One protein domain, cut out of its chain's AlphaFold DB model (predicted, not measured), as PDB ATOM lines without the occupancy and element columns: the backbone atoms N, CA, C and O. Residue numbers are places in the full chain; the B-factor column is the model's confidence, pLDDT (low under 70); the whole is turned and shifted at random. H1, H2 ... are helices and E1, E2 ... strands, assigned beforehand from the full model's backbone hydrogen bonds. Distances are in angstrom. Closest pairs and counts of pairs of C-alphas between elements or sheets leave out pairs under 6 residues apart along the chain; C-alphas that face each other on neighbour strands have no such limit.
ATOM      1  N   ASP A 674     -48.032  41.978  -3.345       90.06
ATOM      2  CA  ASP A 674     -49.258  42.561  -2.820       90.06
ATOM      3  C   ASP A 674     -48.893  43.781  -1.971       90.06
ATOM      4  O   ASP A 674     -47.853  43.819  -1.302       90.06
ATOM      5  N   CYS A 675     -49.743  44.798  -2.030       86.44
ATOM      6  CA  CYS A 675     -49.573  46.049  -1.304       86.44
ATOM      7  C   CYS A 675     -50.466  45.986  -0.061       86.44
ATOM      8  O   CYS A 675     -51.649  46.311  -0.124       86.44
ATOM      9  N   LEU A 676     -49.918  45.491   1.053       86.06
ATOM     10  CA  LEU A 676     -50.682  45.251   2.277       86.06
ATOM     11  C   LEU A 676     -50.603  46.466   3.213       86.06
ATOM     12  O   LEU A 676     -49.489  46.923   3.483       86.06
ATOM     13  N   PRO A 677     -51.720  46.971   3.764       83.00
ATOM     14  CA  PRO A 677     -51.651  47.813   4.952       83.00
ATOM     15  C   PRO A 677     -51.090  46.983   6.117       83.00
ATOM     16  O   PRO A 677     -51.428  45.807   6.268       83.00
ATOM     17  N   LEU A 678     -50.226  47.589   6.928       74.31
ATOM     18  CA  LEU A 678     -49.724  46.997   8.170       74.31
ATOM     19  C   LEU A 678     -50.217  47.787   9.384       74.31
ATOM     20  O   LEU A 678     -50.680  48.919   9.253       74.31
ATOM     21  N   ASP A 679     -50.078  47.189  10.568       76.38
ATOM     22  CA  ASP A 679     -50.563  47.736  11.845       76.38
ATOM     23  C   ASP A 679     -49.962  49.111  12.212       76.38
ATOM     24  O   ASP A 679     -50.501  49.806  13.071       76.38
ATOM     25  N   ASP A 680     -48.858  49.521  11.575       77.50
ATOM     26  CA  ASP A 680     -48.245  50.845  11.735       77.50
ATOM     27  C   ASP A 680     -48.796  51.921  10.776       77.50
ATOM     28  O   ASP A 680     -48.379  53.076  10.852       77.50
ATOM     29  N   GLY A 681     -49.748  51.573   9.899       79.06
ATOM     30  CA  GLY A 681     -50.486  52.500   9.032       79.06
ATOM     31  C   GLY A 681     -50.141  52.475   7.532       79.06
ATOM     32  O   GLY A 681     -51.072  52.412   6.726       79.06
ATOM     33  N   PRO A 682     -48.866  52.542   7.093       78.88
ATOM     34  CA  PRO A 682     -48.551  52.686   5.677       78.88
ATOM     35  C   PRO A 682     -48.753  51.379   4.905       78.88
ATOM     36  O   PRO A 682     -48.419  50.288   5.371       78.88
ATOM     37  N   ILE A 683     -49.226  51.505   3.663       79.50
ATOM     38  CA  ILE A 683     -49.276  50.395   2.711       79.50
ATOM     39  C   ILE A 683     -47.842  49.977   2.359       79.50
ATOM     40  O   ILE A 683     -47.007  50.802   1.988       79.50
ATOM     41  N   ARG A 684     -47.550  48.680   2.482       85.25
ATOM     42  CA  ARG A 684     -46.221  48.094   2.292       85.25
ATOM     43  C   ARG A 684     -46.231  47.067   1.170       85.25
ATOM     44  O   ARG A 684     -47.021  46.127   1.169       85.25
ATOM     45  N   VAL A 685     -45.303  47.225   0.228       89.94
ATOM     46  CA  VAL A 685     -45.117  46.275  -0.875       89.94
ATOM     47  C   VAL A 685     -44.342  45.061  -0.368       89.94
ATOM     48  O   VAL A 685     -43.141  45.154  -0.081       89.94
ATOM     49  N   VAL A 686     -45.027  43.923  -0.283       92.62
ATOM     50  CA  VAL A 686     -44.477  42.631   0.148       92.62
ATOM     51  C   VAL A 686     -44.492  41.624  -1.001       92.62
ATOM     52  O   VAL A 686     -45.327  41.688  -1.899       92.62
ATOM     53  N   CYS A 687     -43.563  40.667  -0.981       94.44
ATOM     54  CA  CYS A 687     -43.598  39.524  -1.892       94.44
ATOM     55  C   CYS A 687     -44.355  38.376  -1.223       94.44
ATOM     56  O   CYS A 687     -43.851  37.779  -0.276       94.44
ATOM     57  N   THR A 688     -45.566  38.091  -1.696       93.62
ATOM     58  CA  THR A 688     -46.440  37.042  -1.142       93.62
ATOM     59  C   THR A 688     -46.191  35.683  -1.782       93.62
ATOM     60  O   THR A 688     -46.281  34.659  -1.108       93.62
ATOM     61  N   TYR A 689     -45.805  35.672  -3.059       95.31
ATOM     62  CA  TYR A 689     -45.314  34.487  -3.757       95.31
ATOM     63  C   TYR A 689     -44.018  34.852  -4.483       95.31
ATOM     64  O   TYR A 689     -44.070  35.645  -5.430       95.31
ATOM     65  N   PRO A 690     -42.854  34.307  -4.082       96.12
ATOM     66  CA  PRO A 690     -41.625  34.526  -4.823       96.12
ATOM     67  C   PRO A 690     -41.719  33.879  -6.206       96.12
ATOM     68  O   PRO A 690     -42.351  32.838  -6.395       96.12
ATOM     69  N   GLY A 691     -41.059  34.503  -7.174       95.25
ATOM     70  CA  GLY A 691     -40.853  33.935  -8.494       95.25
ATOM     71  C   GLY A 691     -39.989  32.677  -8.441       95.25
ATOM     72  O   GLY A 691     -39.264  32.430  -7.478       95.25
ATOM     73  N   SER A 692     -40.043  31.889  -9.508       94.69
ATOM     74  CA  SER A 692     -39.190  30.716  -9.695       94.69
ATOM     75  C   SER A 692     -38.212  30.999 -10.825       94.69
ATOM     76  O   SER A 692     -38.631  31.445 -11.889       94.69
ATOM     77  N   LEU A 884     -37.194  36.756  -6.600       96.44
ATOM     78  CA  LEU A 884     -37.063  36.417  -8.024       96.44
ATOM     79  C   LEU A 884     -36.857  34.930  -8.323       96.44
ATOM     80  O   LEU A 884     -37.168  34.500  -9.431       96.44
ATOM     81  N   CYS A 885     -36.312  34.156  -7.383       96.06
ATOM     82  CA  CYS A 885     -35.985  32.745  -7.617       96.06
ATOM     83  C   CYS A 885     -36.470  31.781  -6.526       96.06
ATOM     84  O   CYS A 885     -36.251  30.577  -6.659       96.06
ATOM     85  N   GLY A 886     -37.088  32.281  -5.449       94.94
ATOM     86  CA  GLY A 886     -37.670  31.461  -4.383       94.94
ATOM     87  C   GLY A 886     -36.649  30.748  -3.494       94.94
ATOM     88  O   GLY A 886     -37.039  30.020  -2.588       94.94
ATOM     89  N   ARG A 887     -35.348  30.960  -3.724       93.81
ATOM     90  CA  ARG A 887     -34.264  30.479  -2.860       93.81
ATOM     91  C   ARG A 887     -33.856  31.565  -1.871       93.81
ATOM     92  O   ARG A 887     -33.852  32.747  -2.224       93.81
ATOM     93  N   GLY A 888     -33.503  31.152  -0.661       87.56
ATOM     94  CA  GLY A 888     -32.953  32.021   0.373       87.56
ATOM     95  C   GLY A 888     -31.483  31.766   0.687       87.56
ATOM     96  O   GLY A 888     -30.878  30.866   0.106       87.56
ATOM     97  N   ASP A 889     -30.938  32.529   1.637       80.25
ATOM     98  CA  ASP A 889     -29.532  32.434   2.079       80.25
ATOM     99  C   ASP A 889     -29.153  31.034   2.612       80.25
ATOM    100  O   ASP A 889     -28.011  30.589   2.475       80.25
ATOM    101  N   ASP A 890     -30.127  30.304   3.160       75.12
ATOM    102  CA  ASP A 890     -29.978  28.924   3.646       75.12
ATOM    103  C   ASP A 890     -30.044  27.873   2.517       75.12
ATOM    104  O   ASP A 890     -29.635  26.728   2.693       75.12
ATOM    105  N   ALA A 891     -30.554  28.248   1.337       62.28
ATOM    106  CA  ALA A 891     -30.761  27.356   0.191       62.28
ATOM    107  C   ALA A 891     -29.580  27.340  -0.801       62.28
ATOM    108  O   ALA A 891     -29.662  26.708  -1.861       62.28
ATOM    109  N   SER A 920     -27.033  37.364   1.132       91.38
ATOM    110  CA  SER A 920     -26.763  37.461  -0.301       91.38
ATOM    111  C   SER A 920     -27.849  38.238  -1.059       91.38
ATOM    112  O   SER A 920     -27.811  38.367  -2.288       91.38
ATOM    113  N   LEU A 921     -28.821  38.780  -0.321       94.25
ATOM    114  CA  LEU A 921     -29.956  39.530  -0.832       94.25
ATOM    115  C   LEU A 921     -29.751  41.030  -0.621       94.25
ATOM    116  O   LEU A 921     -29.401  41.481   0.467       94.25
ATOM    117  N   VAL A 922     -30.054  41.819  -1.648       94.81
ATOM    118  CA  VAL A 922     -30.293  43.255  -1.494       94.81
ATOM    119  C   VAL A 922     -31.778  43.517  -1.279       94.81
ATOM    120  O   VAL A 922     -32.643  42.847  -1.850       94.81
ATOM    121  N   LYS A 923     -32.073  44.505  -0.436       95.19
ATOM    122  CA  LYS A 923     -33.418  45.039  -0.234       95.19
ATOM    123  C   LYS A 923     -33.686  46.148  -1.256       95.19
ATOM    124  O   LYS A 923     -32.802  46.959  -1.535       95.19
ATOM    125  N   CYS A 924     -34.912  46.220  -1.769       96.12
ATOM    126  CA  CYS A 924     -35.378  47.379  -2.527       96.12
ATOM    127  C   CYS A 924     -35.298  48.654  -1.663       96.12
ATOM    128  O   CYS A 924     -35.840  48.692  -0.560       96.12
ATOM    129  N   ALA A 925     -34.642  49.694  -2.178       95.44
ATOM    130  CA  ALA A 925     -34.322  50.921  -1.448       95.44
ATOM    131  C   ALA A 925     -35.514  51.875  -1.248       95.44
ATOM    132  O   ALA A 925     -35.423  52.811  -0.457       95.44
ATOM    133  N   ALA A 926     -36.633  51.645  -1.940       93.19
ATOM    134  CA  ALA A 926     -37.857  52.415  -1.742       93.19
ATOM    135  C   ALA A 926     -38.394  52.269  -0.307       93.19
ATOM    136  O   ALA A 926     -38.471  51.160   0.236       93.19
ATOM    137  N   HIS A 927     -38.795  53.392   0.298       90.25
ATOM    138  CA  HIS A 927     -39.345  53.408   1.650       90.25
ATOM    139  C   HIS A 927     -40.586  52.501   1.747       90.25
ATOM    140  O   HIS A 927     -41.370  52.396   0.810       90.25
ATOM    141  N   GLY A 928     -40.745  51.785   2.864       89.38
ATOM    142  CA  GLY A 928     -41.862  50.851   3.055       89.38
ATOM    143  C   GLY A 928     -41.846  49.593   2.169       89.38
ATOM    144  O   GLY A 928     -42.705  48.731   2.343       89.38
ATOM    145  N   CYS A 929     -40.879  49.417   1.262       93.25
ATOM    146  CA  CYS A 929     -40.762  48.195   0.470       93.25
ATOM    147  C   CYS A 929     -40.074  47.069   1.263       93.25
ATOM    148  O   CYS A 929     -39.061  47.294   1.925       93.25
ATOM    149  N   TYR A 930     -40.597  45.843   1.172       93.62
ATOM    150  CA  TYR A 930     -40.035  44.638   1.804       93.62
ATOM    151  C   TYR A 930     -39.602  43.575   0.779       93.62
ATOM    152  O   TYR A 930     -39.314  42.429   1.124       93.62
ATOM    153  N   VAL A 931     -39.491  43.960  -0.493       95.12
ATOM    154  CA  VAL A 931     -39.001  43.095  -1.572       95.12
ATOM    155  C   VAL A 931     -37.475  42.964  -1.495       95.12
ATOM    156  O   VAL A 931     -36.755  43.960  -1.584       95.12
ATOM    157  N   HIS A 932     -36.990  41.728  -1.353       96.00
ATOM    158  CA  HIS A 932     -35.566  41.369  -1.309       96.00
ATOM    159  C   HIS A 932     -35.203  40.466  -2.502       96.00
ATOM    160  O   HIS A 932     -36.033  39.666  -2.951       96.00
ATOM    161  N   PHE A 933     -33.987  40.572  -3.044       96.88
ATOM    162  CA  PHE A 933     -33.519  39.731  -4.154       96.88
ATOM    163  C   PHE A 933     -31.991  39.644  -4.254       96.88
ATOM    164  O   PHE A 933     -31.291  40.577  -3.880       96.88
ATOM    165  N   HIS A 934     -31.457  38.558  -4.826       96.44
ATOM    166  CA  HIS A 934     -30.046  38.534  -5.223       96.44
ATOM    167  C   HIS A 934     -29.822  39.550  -6.365       96.44
ATOM    168  O   HIS A 934     -30.600  39.530  -7.330       96.44
ATOM    169  N   PRO A 935     -28.745  40.361  -6.348       96.12
ATOM    170  CA  PRO A 935     -28.438  41.309  -7.424       96.12
ATOM    171  C   PRO A 935     -28.396  40.653  -8.811       96.12
ATOM    172  O   PRO A 935     -28.984  41.147  -9.770       96.12
ATOM    173  N   PHE A 936     -27.780  39.473  -8.918       95.69
ATOM    174  CA  PHE A 936     -27.672  38.771 -10.197       95.69
ATOM    175  C   PHE A 936     -29.028  38.268 -10.721       95.69
ATOM    176  O   PHE A 936     -29.267  38.330 -11.923       95.69
ATOM    177  N   CYS A 937     -29.958  37.850  -9.847       96.25
ATOM    178  CA  CYS A 937     -31.317  37.490 -10.274       96.25
ATOM    179  C   CYS A 937     -32.041  38.696 -10.891       96.25
ATOM    180  O   CYS A 937     -32.664  38.559 -11.941       96.25
ATOM    181  N   ALA A 938     -31.927  39.879 -10.274       95.94
ATOM    182  CA  ALA A 938     -32.509  41.115 -10.801       95.94
ATOM    183  C   ALA A 938     -31.918  41.480 -12.168       95.94
ATOM    184  O   ALA A 938     -32.665  41.748 -13.111       95.94
ATOM    185  N   LEU A 939     -30.590  41.394 -12.305       94.50
ATOM    186  CA  LEU A 939     -29.909  41.669 -13.566       94.50
ATOM    187  C   LEU A 939     -30.415  40.776 -14.710       94.50
ATOM    188  O   LEU A 939     -30.659  41.272 -15.810       94.50
ATOM    189  N   LEU A 940     -30.606  39.479 -14.449       93.62
ATOM    190  CA  LEU A 940     -31.107  38.516 -15.434       93.62
ATOM    191  C   LEU A 940     -32.515  38.868 -15.913       93.62
ATOM    192  O   LEU A 940     -32.746  38.926 -17.119       93.62
ATOM    193  N   VAL A 941     -33.442  39.138 -14.985       93.19
ATOM    194  CA  VAL A 941     -34.827  39.500 -15.329       93.19
ATOM    195  C   VAL A 941     -34.854  40.745 -16.214       93.19
ATOM    196  O   VAL A 941     -35.518  40.736 -17.247       93.19
ATOM    197  N   THR A 942     -34.095  41.782 -15.858       92.00
ATOM    198  CA  THR A 942     -34.039  43.033 -16.625       92.00
ATOM    199  C   THR A 942     -33.401  42.837 -17.999       92.00
ATOM    200  O   THR A 942     -34.003  43.175 -19.016       92.00
ATOM    201  N   LYS A 943     -32.186  42.278 -18.057       90.19
ATOM    202  CA  LYS A 943     -31.361  42.267 -19.278       90.19
ATOM    203  C   LYS A 943     -31.779  41.213 -20.308       90.19
ATOM    204  O   LYS A 943     -31.407  41.341 -21.470       90.19
ATOM    205  N   LEU A 944     -32.535  40.180 -19.916       83.62
ATOM    206  CA  LEU A 944     -32.963  39.115 -20.835       83.62
ATOM    207  C   LEU A 944     -34.402  39.292 -21.343       83.62
ATOM    208  O   LEU A 944     -34.687  38.886 -22.468       83.62
ATOM    209  N   LYS A 945     -35.283  39.985 -20.604       81.69
ATOM    210  CA  LYS A 945     -36.621  40.368 -21.102       81.69
ATOM    211  C   LYS A 945     -36.580  41.408 -22.218       81.69
ATOM    212  O   LYS A 945     -37.314  41.280 -23.198       81.69
ATOM    213  N   THR A 946     -35.718  42.420 -22.095       71.06
ATOM    214  CA  THR A 946     -35.558  43.479 -23.111       71.06
ATOM    215  C   THR A 946     -35.178  42.926 -24.484       71.06
ATOM    216  O   THR A 946     -35.436  43.567 -25.501       71.06
ATOM    217  N   ASN A 947     -34.614  41.716 -24.536       63.59
ATOM    218  CA  ASN A 947     -34.202  41.071 -25.773       63.59
ATOM    219  C   ASN A 947     -35.303  40.328 -26.532       63.59
ATOM    220  O   ASN A 947     -35.117  40.119 -27.733       63.59
ATOM    221  N   THR A 948     -36.412  39.950 -25.887       61.56
ATOM    222  CA  THR A 948     -37.517  39.221 -26.539       61.56
ATOM    223  C   THR A 948     -38.606  40.113 -27.123       61.56
ATOM    224  O   THR A 948     -39.334  39.662 -28.002       61.56
ATOM    225  N   THR A 949     -38.693  41.385 -26.721       60.91
ATOM    226  CA  THR A 949     -39.496  42.387 -27.438       60.91
ATOM    227  C   THR A 949     -38.761  42.801 -28.718       60.91
ATOM    228  O   THR A 949     -38.101  43.839 -28.746       60.91
ATOM    229  N   ASN A 950     -38.790  41.952 -29.753       56.50
ATOM    230  CA  ASN A 950     -38.084  42.222 -31.008       56.50
ATOM    231  C   ASN A 950     -38.786  43.369 -31.767       56.50
ATOM    232  O   ASN A 950     -39.949  43.194 -32.132       56.50
ATOM    233  N   SER A 971     -57.436  56.638 -26.174       87.38
ATOM    234  CA  SER A 971     -57.369  55.215 -25.812       87.38
ATOM    235  C   SER A 971     -56.016  54.610 -26.189       87.38
ATOM    236  O   SER A 971     -55.386  53.954 -25.360       87.38
ATOM    237  N   ASP A 972     -55.542  54.891 -27.407       89.00
ATOM    238  CA  ASP A 972     -54.263  54.405 -27.932       89.00
ATOM    239  C   ASP A 972     -53.070  54.925 -27.098       89.00
ATOM    240  O   ASP A 972     -52.088  54.209 -26.887       89.00
ATOM    241  N   GLU A 973     -53.137  56.162 -26.593       90.19
ATOM    242  CA  GLU A 973     -52.116  56.748 -25.711       90.19
ATOM    243  C   GLU A 973     -52.139  56.125 -24.304       90.19
ATOM    244  O   GLU A 973     -51.095  55.740 -23.769       90.19
ATOM    245  N   VAL A 974     -53.330  55.940 -23.723       88.12
ATOM    246  CA  VAL A 974     -53.497  55.267 -22.425       88.12
ATOM    247  C   VAL A 974     -53.016  53.813 -22.486       88.12
ATOM    248  O   VAL A 974     -52.368  53.352 -21.548       88.12
ATOM    249  N   GLU A 975     -53.269  53.078 -23.570       89.56
ATOM    250  CA  GLU A 975     -52.746  51.715 -23.729       89.56
ATOM    251  C   GLU A 975     -51.219  51.679 -23.871       89.56
ATOM    252  O   GLU A 975     -50.574  50.842 -23.235       89.56
ATOM    253  N   GLN A 976     -50.611  52.632 -24.584       91.06
ATOM    254  CA  GLN A 976     -49.150  52.768 -24.644       91.06
ATOM    255  C   GLN A 976     -48.531  53.095 -23.276       91.06
ATOM    256  O   GLN A 976     -47.492  52.532 -22.922       91.06
ATOM    257  N   MET A 977     -49.171  53.950 -22.469       88.19
ATOM    258  CA  MET A 977     -48.739  54.201 -21.088       88.19
ATOM    259  C   MET A 977     -48.825  52.934 -20.224       88.19
ATOM    260  O   MET A 977     -47.889  52.641 -19.478       88.19
ATOM    261  N   LYS A 978     -49.886  52.129 -20.374       90.12
ATOM    262  CA  LYS A 978     -50.040  50.840 -19.676       90.12
ATOM    263  C   LYS A 978     -49.003  49.799 -20.115       90.12
ATOM    264  O   LYS A 978     -48.454  49.111 -19.257       90.12
ATOM    265  N   GLU A 979     -48.698  49.689 -21.411       91.44
ATOM    266  CA  GLU A 979     -47.641  48.798 -21.927       91.44
ATOM    267  C   GLU A 979     -46.268  49.208 -21.366       91.44
ATOM    268  O   GLU A 979     -45.523  48.371 -20.846       91.44
ATOM    269  N   LYS A 980     -45.961  50.512 -21.401       92.25
ATOM    270  CA  LYS A 980     -44.724  51.097 -20.865       92.25
ATOM    271  C   LYS A 980     -44.576  50.844 -19.362       92.25
ATOM    272  O   LYS A 980     -43.522  50.375 -18.934       92.25
ATOM    273  N   ASP A 981     -45.613  51.106 -18.567       91.56
ATOM    274  CA  ASP A 981     -45.579  50.866 -17.122       91.56
ATOM    275  C   ASP A 981     -45.477  49.370 -16.789       91.56
ATOM    276  O   ASP A 981     -44.671  48.983 -15.947       91.56
ATOM    277  N   SER A 982     -46.204  48.508 -17.508       90.94
ATOM    278  CA  SER A 982     -46.106  47.049 -17.368       90.94
ATOM    279  C   SER A 982     -44.696  46.533 -17.648       90.94
ATOM    280  O   SER A 982     -44.158  45.741 -16.870       90.94
ATOM    281  N   LYS A 983     -44.035  47.049 -18.694       91.94
ATOM    282  CA  LYS A 983     -42.630  46.744 -18.986       91.94
ATOM    283  C   LYS A 983     -41.712  47.155 -17.830       91.94
ATOM    284  O   LYS A 983     -40.932  46.320 -17.368       91.94
ATOM    285  N   LEU A 984     -41.846  48.390 -17.333       92.69
ATOM    286  CA  LEU A 984     -41.036  48.949 -16.241       92.69
ATOM    287  C   LEU A 984     -41.256  48.233 -14.900       92.69
ATOM    288  O   LEU A 984     -40.281  47.923 -14.218       92.69
ATOM    289  N   CYS A 985     -42.497  47.860 -14.576       91.19
ATOM    290  CA  CYS A 985     -42.849  46.993 -13.444       91.19
ATOM    291  C   CYS A 985     -42.194  45.607 -13.511       91.19
ATOM    292  O   CYS A 985     -42.141  44.877 -12.521       91.19
ATOM    293  N   SER A 986     -41.724  45.223 -14.695       90.75
ATOM    294  CA  SER A 986     -41.093  43.944 -14.974       90.75
ATOM    295  C   SER A 986     -39.554  44.029 -15.014       90.75
ATOM    296  O   SER A 986     -38.903  42.978 -15.010       90.75
ATOM    297  N   GLU A 987     -38.994  45.243 -15.029       93.69
ATOM    298  CA  GLU A 987     -37.562  45.567 -15.028       93.69
ATOM    299  C   GLU A 987     -37.104  45.983 -13.620       93.69
ATOM    300  O   GLU A 987     -37.707  46.835 -12.976       93.69
ATOM    301  N   TYR A 988     -36.015  45.387 -13.139       95.38
ATOM    302  CA  TYR A 988     -35.374  45.700 -11.861       95.38
ATOM    303  C   TYR A 988     -34.160  46.593 -12.101       95.38
ATOM    304  O   TYR A 988     -33.362  46.335 -13.010       95.38
ATOM    305  N   THR A 989     -33.990  47.605 -11.258       94.56
ATOM    306  CA  THR A 989     -32.929  48.605 -11.416       94.56
ATOM    307  C   THR A 989     -31.832  48.376 -10.377       94.56
ATOM    308  O   THR A 989     -32.117  48.118  -9.206       94.56
ATOM    309  N   LEU A 990     -30.578  48.421 -10.831       93.31
ATOM    310  CA  LEU A 990     -29.360  48.206 -10.049       93.31
ATOM    311  C   LEU A 990     -28.405  49.353 -10.367       93.31
ATOM    312  O   LEU A 990     -27.652  49.279 -11.337       93.31
ATOM    313  N   ASP A 991     -28.464  50.401  -9.556       91.25
ATOM    314  CA  ASP A 991     -27.677  51.615  -9.743       91.25
ATOM    315  C   ASP A 991     -26.580  51.708  -8.672       91.25
ATOM    316  O   ASP A 991     -26.575  50.980  -7.671       91.25
ATOM    317  N   ILE A 992     -25.635  52.620  -8.881       87.19
ATOM    318  CA  ILE A 992     -24.634  53.016  -7.891       87.19
ATOM    319  C   ILE A 992     -24.709  54.539  -7.799       87.19
ATOM    320  O   ILE A 992     -24.450  55.224  -8.785       87.19
ATOM    321  N   LEU A 993     -25.101  55.059  -6.637       86.75
ATOM    322  CA  LEU A 993     -25.185  56.497  -6.394       86.75
ATOM    323  C   LEU A 993     -23.868  56.999  -5.809       86.75
ATOM    324  O   LEU A 993     -23.352  56.415  -4.854       86.75
ATOM    325  N   GLU A 994     -23.342  58.095  -6.342       86.81
ATOM    326  CA  GLU A 994     -22.196  58.786  -5.760       86.81
ATOM    327  C   GLU A 994     -22.675  59.826  -4.742       86.81
ATOM    328  O   GLU A 994     -23.208  60.873  -5.103       86.81
ATOM    329  N   LEU A 995     -22.512  59.532  -3.450       83.38
ATOM    330  CA  LEU A 995     -22.856  60.462  -2.378       83.38
ATOM    331  C   LEU A 995     -21.672  61.389  -2.088       83.38
ATOM    332  O   LEU A 995     -20.740  61.011  -1.378       83.38
ATOM    333  N   SER A 996     -21.712  62.609  -2.617       85.31
ATOM    334  CA  SER A 996     -20.793  63.689  -2.250       85.31
ATOM    335  C   SER A 996     -21.224  64.341  -0.927       85.31
ATOM    336  O   SER A 996     -22.125  65.179  -0.917       85.31
ATOM    337  N   SER A 997     -20.585  63.983   0.191       76.69
ATOM    338  CA  SER A 997     -20.783  64.700   1.462       76.69
ATOM    339  C   SER A 997     -19.938  65.972   1.469       76.69
ATOM    340  O   SER A 997     -18.722  65.902   1.632       76.69
ATOM    341  N   THR A 998     -20.578  67.129   1.295       66.44
ATOM    342  CA  THR A 998     -19.949  68.452   1.462       66.44
ATOM    343  C   THR A 998     -19.688  68.783   2.934       66.44
ATOM    344  O   THR A 998     -18.740  69.494   3.258       66.44
ATOM    345  N   GLU A 999     -20.505  68.245   3.841       56.75
ATOM    346  CA  GLU A 999     -20.382  68.459   5.281       56.75
ATOM    347  C   GLU A 999     -19.488  67.407   5.958       56.75
ATOM    348  O   GLU A 999     -19.519  66.216   5.630       56.75
ATOM    349  N   GLY A1000     -18.723  67.839   6.968       55.19
ATOM    350  CA  GLY A1000     -17.755  67.028   7.726       55.19
ATOM    351  C   GLY A1000     -18.363  66.026   8.723       55.19
ATOM    352  O   GLY A1000     -17.777  65.772   9.776       55.19
ATOM    353  N   THR A1001     -19.526  65.451   8.416       50.31
ATOM    354  CA  THR A1001     -20.374  64.641   9.322       50.31
ATOM    355  C   THR A1001     -19.742  63.342   9.844       50.31
ATOM    356  O   THR A1001     -20.277  62.728  10.764       50.31
ATOM    357  N   PHE A1002     -18.579  62.938   9.319       51.31
ATOM    358  CA  PHE A1002     -17.834  61.739   9.734       51.31
ATOM    359  C   PHE A1002     -16.370  62.017  10.118       51.31
ATOM    360  O   PHE A1002     -15.490  61.194   9.874       51.31
ATOM    361  N   GLY A1003     -16.078  63.186  10.701       56.34
ATOM    362  CA  GLY A1003     -14.748  63.495  11.255       56.34
ATOM    363  C   GLY A1003     -13.639  63.702  10.214       56.34
ATOM    364  O   GLY A1003     -12.472  63.830  10.576       56.34
ATOM    365  N   SER A1004     -13.996  63.765   8.928       54.22
ATOM    366  CA  SER A1004     -13.101  64.276   7.888       54.22
ATOM    367  C   SER A1004     -12.789  65.745   8.151       54.22
ATOM    368  O   SER A1004     -13.667  66.499   8.574       54.22
ATOM    369  N   LEU A1005     -11.552  66.158   7.875       63.84
ATOM    370  CA  LEU A1005     -11.191  67.572   7.913       63.84
ATOM    371  C   LEU A1005     -12.015  68.341   6.862       63.84
ATOM    372  O   LEU A1005     -12.175  67.842   5.743       63.84
ATOM    373  N   PRO A1006     -12.539  69.537   7.190       61.41
ATOM    374  CA  PRO A1006     -13.291  70.343   6.233       61.41
ATOM    375  C   PRO A1006     -12.387  70.723   5.053       61.41
ATOM    376  O   PRO A1006     -11.358  71.372   5.241       61.41
ATOM    377  N   GLY A1007     -12.766  70.283   3.850       70.69
ATOM    378  CA  GLY A1007     -12.006  70.462   2.607       70.69
ATOM    379  C   GLY A1007     -11.780  69.172   1.806       70.69
ATOM    380  O   GLY A1007     -11.600  69.242   0.594       70.69
ATOM    381  N   GLU A1008     -11.838  67.989   2.431       68.88
ATOM    382  CA  GLU A1008     -11.751  66.712   1.704       68.88
ATOM    383  C   GLU A1008     -13.135  66.230   1.234       68.88
ATOM    384  O   GLU A1008     -13.851  65.554   1.975       68.88
ATOM    385  N   ASN A1009     -13.482  66.520  -0.026       67.19
ATOM    386  CA  ASN A1009     -14.674  65.984  -0.699       67.19
ATOM    387  C   ASN A1009     -14.561  64.461  -0.910       67.19
ATOM    388  O   ASN A1009     -14.206  63.985  -1.988       67.19
ATOM    389  N   LYS A1010     -14.867  63.677   0.126       70.62
ATOM    390  CA  LYS A1010     -14.932  62.212   0.048       70.62
ATOM    391  C   LYS A1010     -16.285  61.787  -0.498       70.62
ATOM    392  O   LYS A1010     -17.249  61.651   0.256       70.62
ATOM    393  N   SER A1011     -16.350  61.563  -1.807       75.75
ATOM    394  CA  SER A1011     -17.507  60.902  -2.395       75.75
ATOM    395  C   SER A1011     -17.559  59.428  -1.976       75.75
ATOM    396  O   SER A1011     -16.539  58.746  -1.839       75.75
ATOM    397  N   ARG A1012     -18.770  58.929  -1.715       81.94
ATOM    398  CA  ARG A1012     -19.020  57.533  -1.351       81.94
ATOM    399  C   ARG A1012     -19.990  56.917  -2.345       81.94
ATOM    400  O   ARG A1012     -21.178  57.223  -2.322       81.94
ATOM    401  N   LEU A1013     -19.492  55.993  -3.160       81.06
ATOM    402  CA  LEU A1013     -20.335  55.132  -3.982       81.06
ATOM    403  C   LEU A1013     -21.187  54.225  -3.077       81.06
ATOM    404  O   LEU A1013     -20.648  53.526  -2.216       81.06
ATOM    405  N   VAL A1014     -22.505  54.237  -3.271       86.94
ATOM    406  CA  VAL A1014     -23.481  53.395  -2.566       86.94
ATOM    407  C   VAL A1014     -24.274  52.583  -3.594       86.94
ATOM    408  O   VAL A1014     -24.921  53.181  -4.455       86.94
ATOM    409  N   PRO A1015     -24.263  51.237  -3.536       88.81
ATOM    410  CA  PRO A1015     -25.110  50.417  -4.393       88.81
ATOM    411  C   PRO A1015     -26.579  50.556  -3.970       88.81
ATOM    412  O   PRO A1015     -26.919  50.381  -2.800       88.81
ATOM    413  N   VAL A1016     -27.459  50.841  -4.928       92.25
ATOM    414  CA  VAL A1016     -28.900  51.022  -4.710       92.25
ATOM    415  C   VAL A1016     -29.668  50.085  -5.638       92.25
ATOM    416  O   VAL A1016     -29.285  49.868  -6.788       92.25
ATOM    417  N   SER A1017     -30.745  49.478  -5.135       95.12
ATOM    418  CA  SER A1017     -31.553  48.532  -5.908       95.12
ATOM    419  C   SER A1017     -33.040  48.830  -5.790       95.12
ATOM    420  O   SER A1017     -33.520  49.179  -4.712       95.12
ATOM    421  N   PHE A1018     -33.779  48.653  -6.882       96.25
ATOM    422  CA  PHE A1018     -35.229  48.826  -6.919       96.25
ATOM    423  C   PHE A1018     -35.902  47.609  -7.559       96.25
ATOM    424  O   PHE A1018     -35.498  47.147  -8.629       96.25
ATOM    425  N   CYS A1019     -36.954  47.097  -6.914       96.38
ATOM    426  CA  CYS A1019     -37.868  46.158  -7.559       96.38
ATOM    427  C   CYS A1019     -38.734  46.887  -8.591       96.38
ATOM    428  O   CYS A1019     -38.958  48.087  -8.458       96.38
ATOM    429  N   GLY A1020     -39.289  46.167  -9.569       93.19
ATOM    430  CA  GLY A1020     -40.030  46.783 -10.677       93.19
ATOM    431  C   GLY A1020     -41.149  47.752 -10.270       93.19
ATOM    432  O   GLY A1020     -41.265  48.820 -10.862       93.19
ATOM    433  N   LEU A1021     -41.904  47.466  -9.200       93.62
ATOM    434  CA  LEU A1021     -42.950  48.374  -8.686       93.62
ATOM    435  C   LEU A1021     -42.429  49.739  -8.183       93.62
ATOM    436  O   LEU A1021     -43.204  50.690  -8.086       93.62
ATOM    437  N   HIS A1022     -41.131  49.849  -7.903       95.06
ATOM    438  CA  HIS A1022     -40.439  51.083  -7.516       95.06
ATOM    439  C   HIS A1022     -39.298  51.430  -8.485       95.06
ATOM    440  O   HIS A1022     -38.358  52.126  -8.108       95.06
ATOM    441  N   ASN A1023     -39.332  50.908  -9.715       94.50
ATOM    442  CA  ASN A1023     -38.338  51.224 -10.734       94.50
ATOM    443  C   ASN A1023     -38.334  52.752 -10.962       94.50
ATOM    444  O   ASN A1023     -39.377  53.288 -11.340       94.50
ATOM    445  N   PRO A1024     -37.196  53.456 -10.775       93.75
ATOM    446  CA  PRO A1024     -37.139  54.921 -10.792       93.75
ATOM    447  C   PRO A1024     -37.534  55.566 -12.133       93.75
ATOM    448  O   PRO A1024     -37.641  56.784 -12.222       93.75
ATOM    449  N   LYS A1025     -37.754  54.758 -13.180       93.81
ATOM    450  CA  LYS A1025     -38.220  55.177 -14.509       93.81
ATOM    451  C   LYS A1025     -39.748  55.129 -14.683       93.81
ATOM    452  O   LYS A1025     -40.226  55.513 -15.752       93.81
ATOM    453  N   ARG A1026     -40.509  54.631 -13.693       92.62
ATOM    454  CA  ARG A1026     -41.982  54.756 -13.656       92.62
ATOM    455  C   ARG A1026     -42.378  56.229 -13.505       92.62
ATOM    456  O   ARG A1026     -41.570  57.072 -13.123       92.62
ATOM    457  N   GLU A1027     -43.636  56.540 -13.784       90.75
ATOM    458  CA  GLU A1027     -44.215  57.832 -13.409       90.75
ATOM    459  C   GLU A1027     -44.365  57.909 -11.879       90.75
ATOM    460  O   GLU A1027     -44.753  56.917 -11.263       90.75
ATOM    461  N   ARG A1028     -44.057  59.061 -11.254       87.00
ATOM    462  CA  ARG A1028     -44.050  59.218  -9.779       87.00
ATOM    463  C   ARG A1028     -45.380  58.814  -9.123       87.00
ATOM    464  O   ARG A1028     -45.366  58.142  -8.098       87.00
ATOM    465  N   SER A1029     -46.496  59.140  -9.772       84.81
ATOM    466  CA  SER A1029     -47.876  58.781  -9.396       84.81
ATOM    467  C   SER A1029     -48.139  57.267  -9.280       84.81
ATOM    468  O   SER A1029     -49.118  56.854  -8.659       84.81
ATOM    469  N   LEU A1030     -47.282  56.432  -9.877       85.75
ATOM    470  CA  LEU A1030     -47.435  54.979  -9.940       85.75
ATOM    471  C   LEU A1030     -46.475  54.222  -9.002       85.75
ATOM    472  O   LEU A1030     -46.523  52.994  -8.968       85.75
ATOM    473  N   PHE A1031     -45.598  54.888  -8.242       84.38
ATOM    474  CA  PHE A1031     -44.638  54.196  -7.365       84.38
ATOM    475  C   PHE A1031     -45.359  53.411  -6.264       84.38
ATOM    476  O   PHE A1031     -46.222  53.936  -5.571       84.38
ATOM    477  N   GLY A1032     -45.017  52.129  -6.108       78.69
ATOM    478  CA  GLY A1032     -45.680  51.226  -5.158       78.69
ATOM    479  C   GLY A1032     -47.097  50.790  -5.566       78.69
ATOM    480  O   GLY A1032     -47.563  49.746  -5.110       78.69
ATOM    481  N   CYS A1033     -47.753  51.515  -6.476       83.38
ATOM    482  CA  CYS A1033     -49.011  51.105  -7.093       83.38
ATOM    483  C   CYS A1033     -48.807  49.869  -7.994       83.38
ATOM    484  O   CYS A1033     -47.724  49.698  -8.573       83.38
ATOM    485  N   PRO A1034     -49.841  49.023  -8.174       83.00
ATOM    486  CA  PRO A1034     -49.853  47.947  -9.163       83.00
ATOM    487  C   PRO A1034     -49.482  48.385 -10.590       83.00
ATOM    488  O   PRO A1034     -49.395  49.572 -10.916       83.00
ATOM    489  N   VAL A1035     -49.292  47.398 -11.468       82.62
ATOM    490  CA  VAL A1035     -49.111  47.617 -12.914       82.62
ATOM    491  C   VAL A1035     -50.276  48.435 -13.472       82.62
ATOM    492  O   VAL A1035     -51.433  48.135 -13.172       82.62
ATOM    493  N   ALA A1036     -49.974  49.434 -14.308       79.69
ATOM    494  CA  ALA A1036     -50.948  50.370 -14.871       79.69
ATOM    495  C   ALA A1036     -51.739  51.146 -13.794       79.69
ATOM    496  O   ALA A1036     -52.912  51.466 -13.992       79.69
ATOM    497  N   GLY A1037     -51.133  51.362 -12.619       72.06
ATOM    498  CA  GLY A1037     -51.767  51.893 -11.405       72.06
ATOM    499  C   GLY A1037     -52.746  50.921 -10.734       72.06
ATOM    500  O   GLY A1037     -52.867  50.899  -9.514       72.06
ATOM    501  N   GLY A1038     -53.413  50.075 -11.522       66.38
ATOM    502  CA  GLY A1038     -54.575  49.304 -11.110       66.38
ATOM    503  C   GLY A1038     -55.831  50.181 -11.061       66.38
ATOM    504  O   GLY A1038     -55.799  51.327 -10.627       66.38
ATOM    505  N   ILE A1039     -56.977  49.617 -11.452       52.56
ATOM    506  CA  ILE A1039     -58.282  50.319 -11.450       52.56
ATOM    507  C   ILE A1039     -58.693  50.764 -10.022       52.56
ATOM    508  O   ILE A1039     -59.542  51.631  -9.851       52.56
ATOM    509  N   VAL A1040     -58.048  50.206  -8.992       48.31
ATOM    510  CA  VAL A1040     -58.254  50.502  -7.563       48.31
ATOM    511  C   VAL A1040     -57.458  51.732  -7.082       48.31
ATOM    512  O   VAL A1040     -57.751  52.264  -6.017       48.31
ATOM    513  N   ALA A1041     -56.486  52.254  -7.843       46.97
ATOM    514  CA  ALA A1041     -55.732  53.445  -7.421       46.97
ATOM    515  C   ALA A1041     -56.642  54.668  -7.201       46.97
ATOM    516  O   ALA A1041     -56.422  55.436  -6.270       46.97
ATOM    517  N   SER A1042     -57.723  54.792  -7.978       47.00
ATOM    518  CA  SER A1042     -58.758  55.824  -7.818       47.00
ATOM    519  C   SER A1042     -59.493  55.795  -6.468       47.00
ATOM    520  O   SER A1042     -60.184  56.756  -6.144       47.00
ATOM    521  N   THR A1043     -59.378  54.711  -5.691       43.97
ATOM    522  CA  THR A1043     -60.004  54.554  -4.367       43.97
ATOM    523  C   THR A1043     -59.008  54.296  -3.233       43.97
ATOM    524  O   THR A1043     -59.404  54.346  -2.071       43.97
ATOM    525  N   MET A1044     -57.730  54.033  -3.534       41.50
ATOM    526  CA  MET A1044     -56.680  53.749  -2.541       41.50
ATOM    527  C   MET A1044     -55.336  54.405  -2.906       41.50
ATOM    528  O   MET A1044     -54.282  53.773  -2.828       41.50
ATOM    529  N   GLN A1045     -55.361  55.675  -3.318       44.56
ATOM    530  CA  GLN A1045     -54.140  56.468  -3.475       44.56
ATOM    531  C   GLN A1045     -53.397  56.566  -2.135       44.56
ATOM    532  O   GLN A1045     -53.913  57.107  -1.156       44.56
ATOM    533  N   ILE A1046     -52.163  56.058  -2.106       45.56
ATOM    534  CA  ILE A1046     -51.197  56.389  -1.057       45.56
ATOM    535  C   ILE A1046     -50.931  57.897  -1.172       45.56
ATOM    536  O   ILE A1046     -50.612  58.343  -2.277       45.56
ATOM    537  N   PRO A1047     -51.022  58.688  -0.087       38.56
ATOM    538  CA  PRO A1047     -50.630  60.089  -0.130       38.56
ATOM    539  C   PRO A1047     -49.141  60.204  -0.467       38.56
ATOM    540  O   PRO A1047     -48.276  59.955   0.374       38.56
ATOM    541  N   THR A1048     -48.834  60.580  -1.706       41.91
ATOM    542  CA  THR A1048     -47.501  61.045  -2.078       41.91
ATOM    543  C   THR A1048     -47.302  62.407  -1.427       41.91
ATOM    544  O   THR A1048     -47.741  63.420  -1.962       41.91
ATOM    545  N   GLN A1049     -46.678  62.429  -0.249       37.62
ATOM    546  CA  GLN A1049     -46.054  63.656   0.235       37.62
ATOM    547  C   GLN A1049     -44.963  64.031  -0.770       37.62
ATOM    548  O   GLN A1049     -44.077  63.216  -1.045       37.62
ATOM    549  N   ASP A1050     -45.069  65.222  -1.351       31.95
ATOM    550  CA  ASP A1050     -44.029  65.756  -2.223       31.95
ATOM    551  C   ASP A1050     -42.736  65.972  -1.417       31.95
ATOM    552  O   ASP A1050     -42.765  66.462  -0.284       31.95
ATOM    553  N   TYR A1051     -41.621  65.559  -2.022       31.36
ATOM    554  CA  TYR A1051     -40.250  65.555  -1.497       31.36
ATOM    555  C   TYR A1051     -39.317  66.266  -2.484       31.36
ATOM    556  O   TYR A1051     -39.456  65.999  -3.707       31.36
TER     557      TYR A1051
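Overview. This is residues 674 to 692, 884 to 891, 920 to 950 and 971 to 1051 of the 1051 residues of the protein "Hypothetical protein" of Attheya septentrionalis (UniProt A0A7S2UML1). With little regular structure, a loose body of loops, helices H1 and H2 and small hairpin E1-E2 is lengthened by the long two-stranded hairpin E3-E4, whose far loop, residues 997 to 1010, makes one end. The printed part has 139 residues, 52 in named elements, ordered E1, E2, H1, H2, E3, E4; the class is mixed and both sheets are antiparallel. It is loose, radius of gyration of the C-alphas 17.9 A, spanning 57 by 37 by 37 A.

Along the chain. E1, residues 674 to 677, begins at C-alpha 674 (-49.258, 42.561, -2.820). E2 is 683 to 689, H1 935 to 945, H2 971 to 984. E3, 989 to 996, measures 21.4 A; E4, 1011 to 1018, 21.9 A, ending at C-alpha 1018 (-35.229, 48.826, -6.919).

Arrangement. In hairpin E1-E2, N 676 and O 684 are 3.0 A apart, within hydrogen-bond range; in hairpin E3-E4, N 993 and O 1014, 2.9 A. The closest C-alphas of H1 and E3, Pro 935 and Leu 990, are 7.4 A apart. H1 and H2 are apart; in both, every O i to N i+4 pair is within hydrogen-bond range.

Size, cuts and confidence. C-alpha gaps across the cuts are 6.3 A (692 to 884), 10.9 A (891 to 920) and 23.8 A (950 to 971). Link E3 to E4 is long. Thirty residues are under pLDDT 70, among them 1038 to 1051.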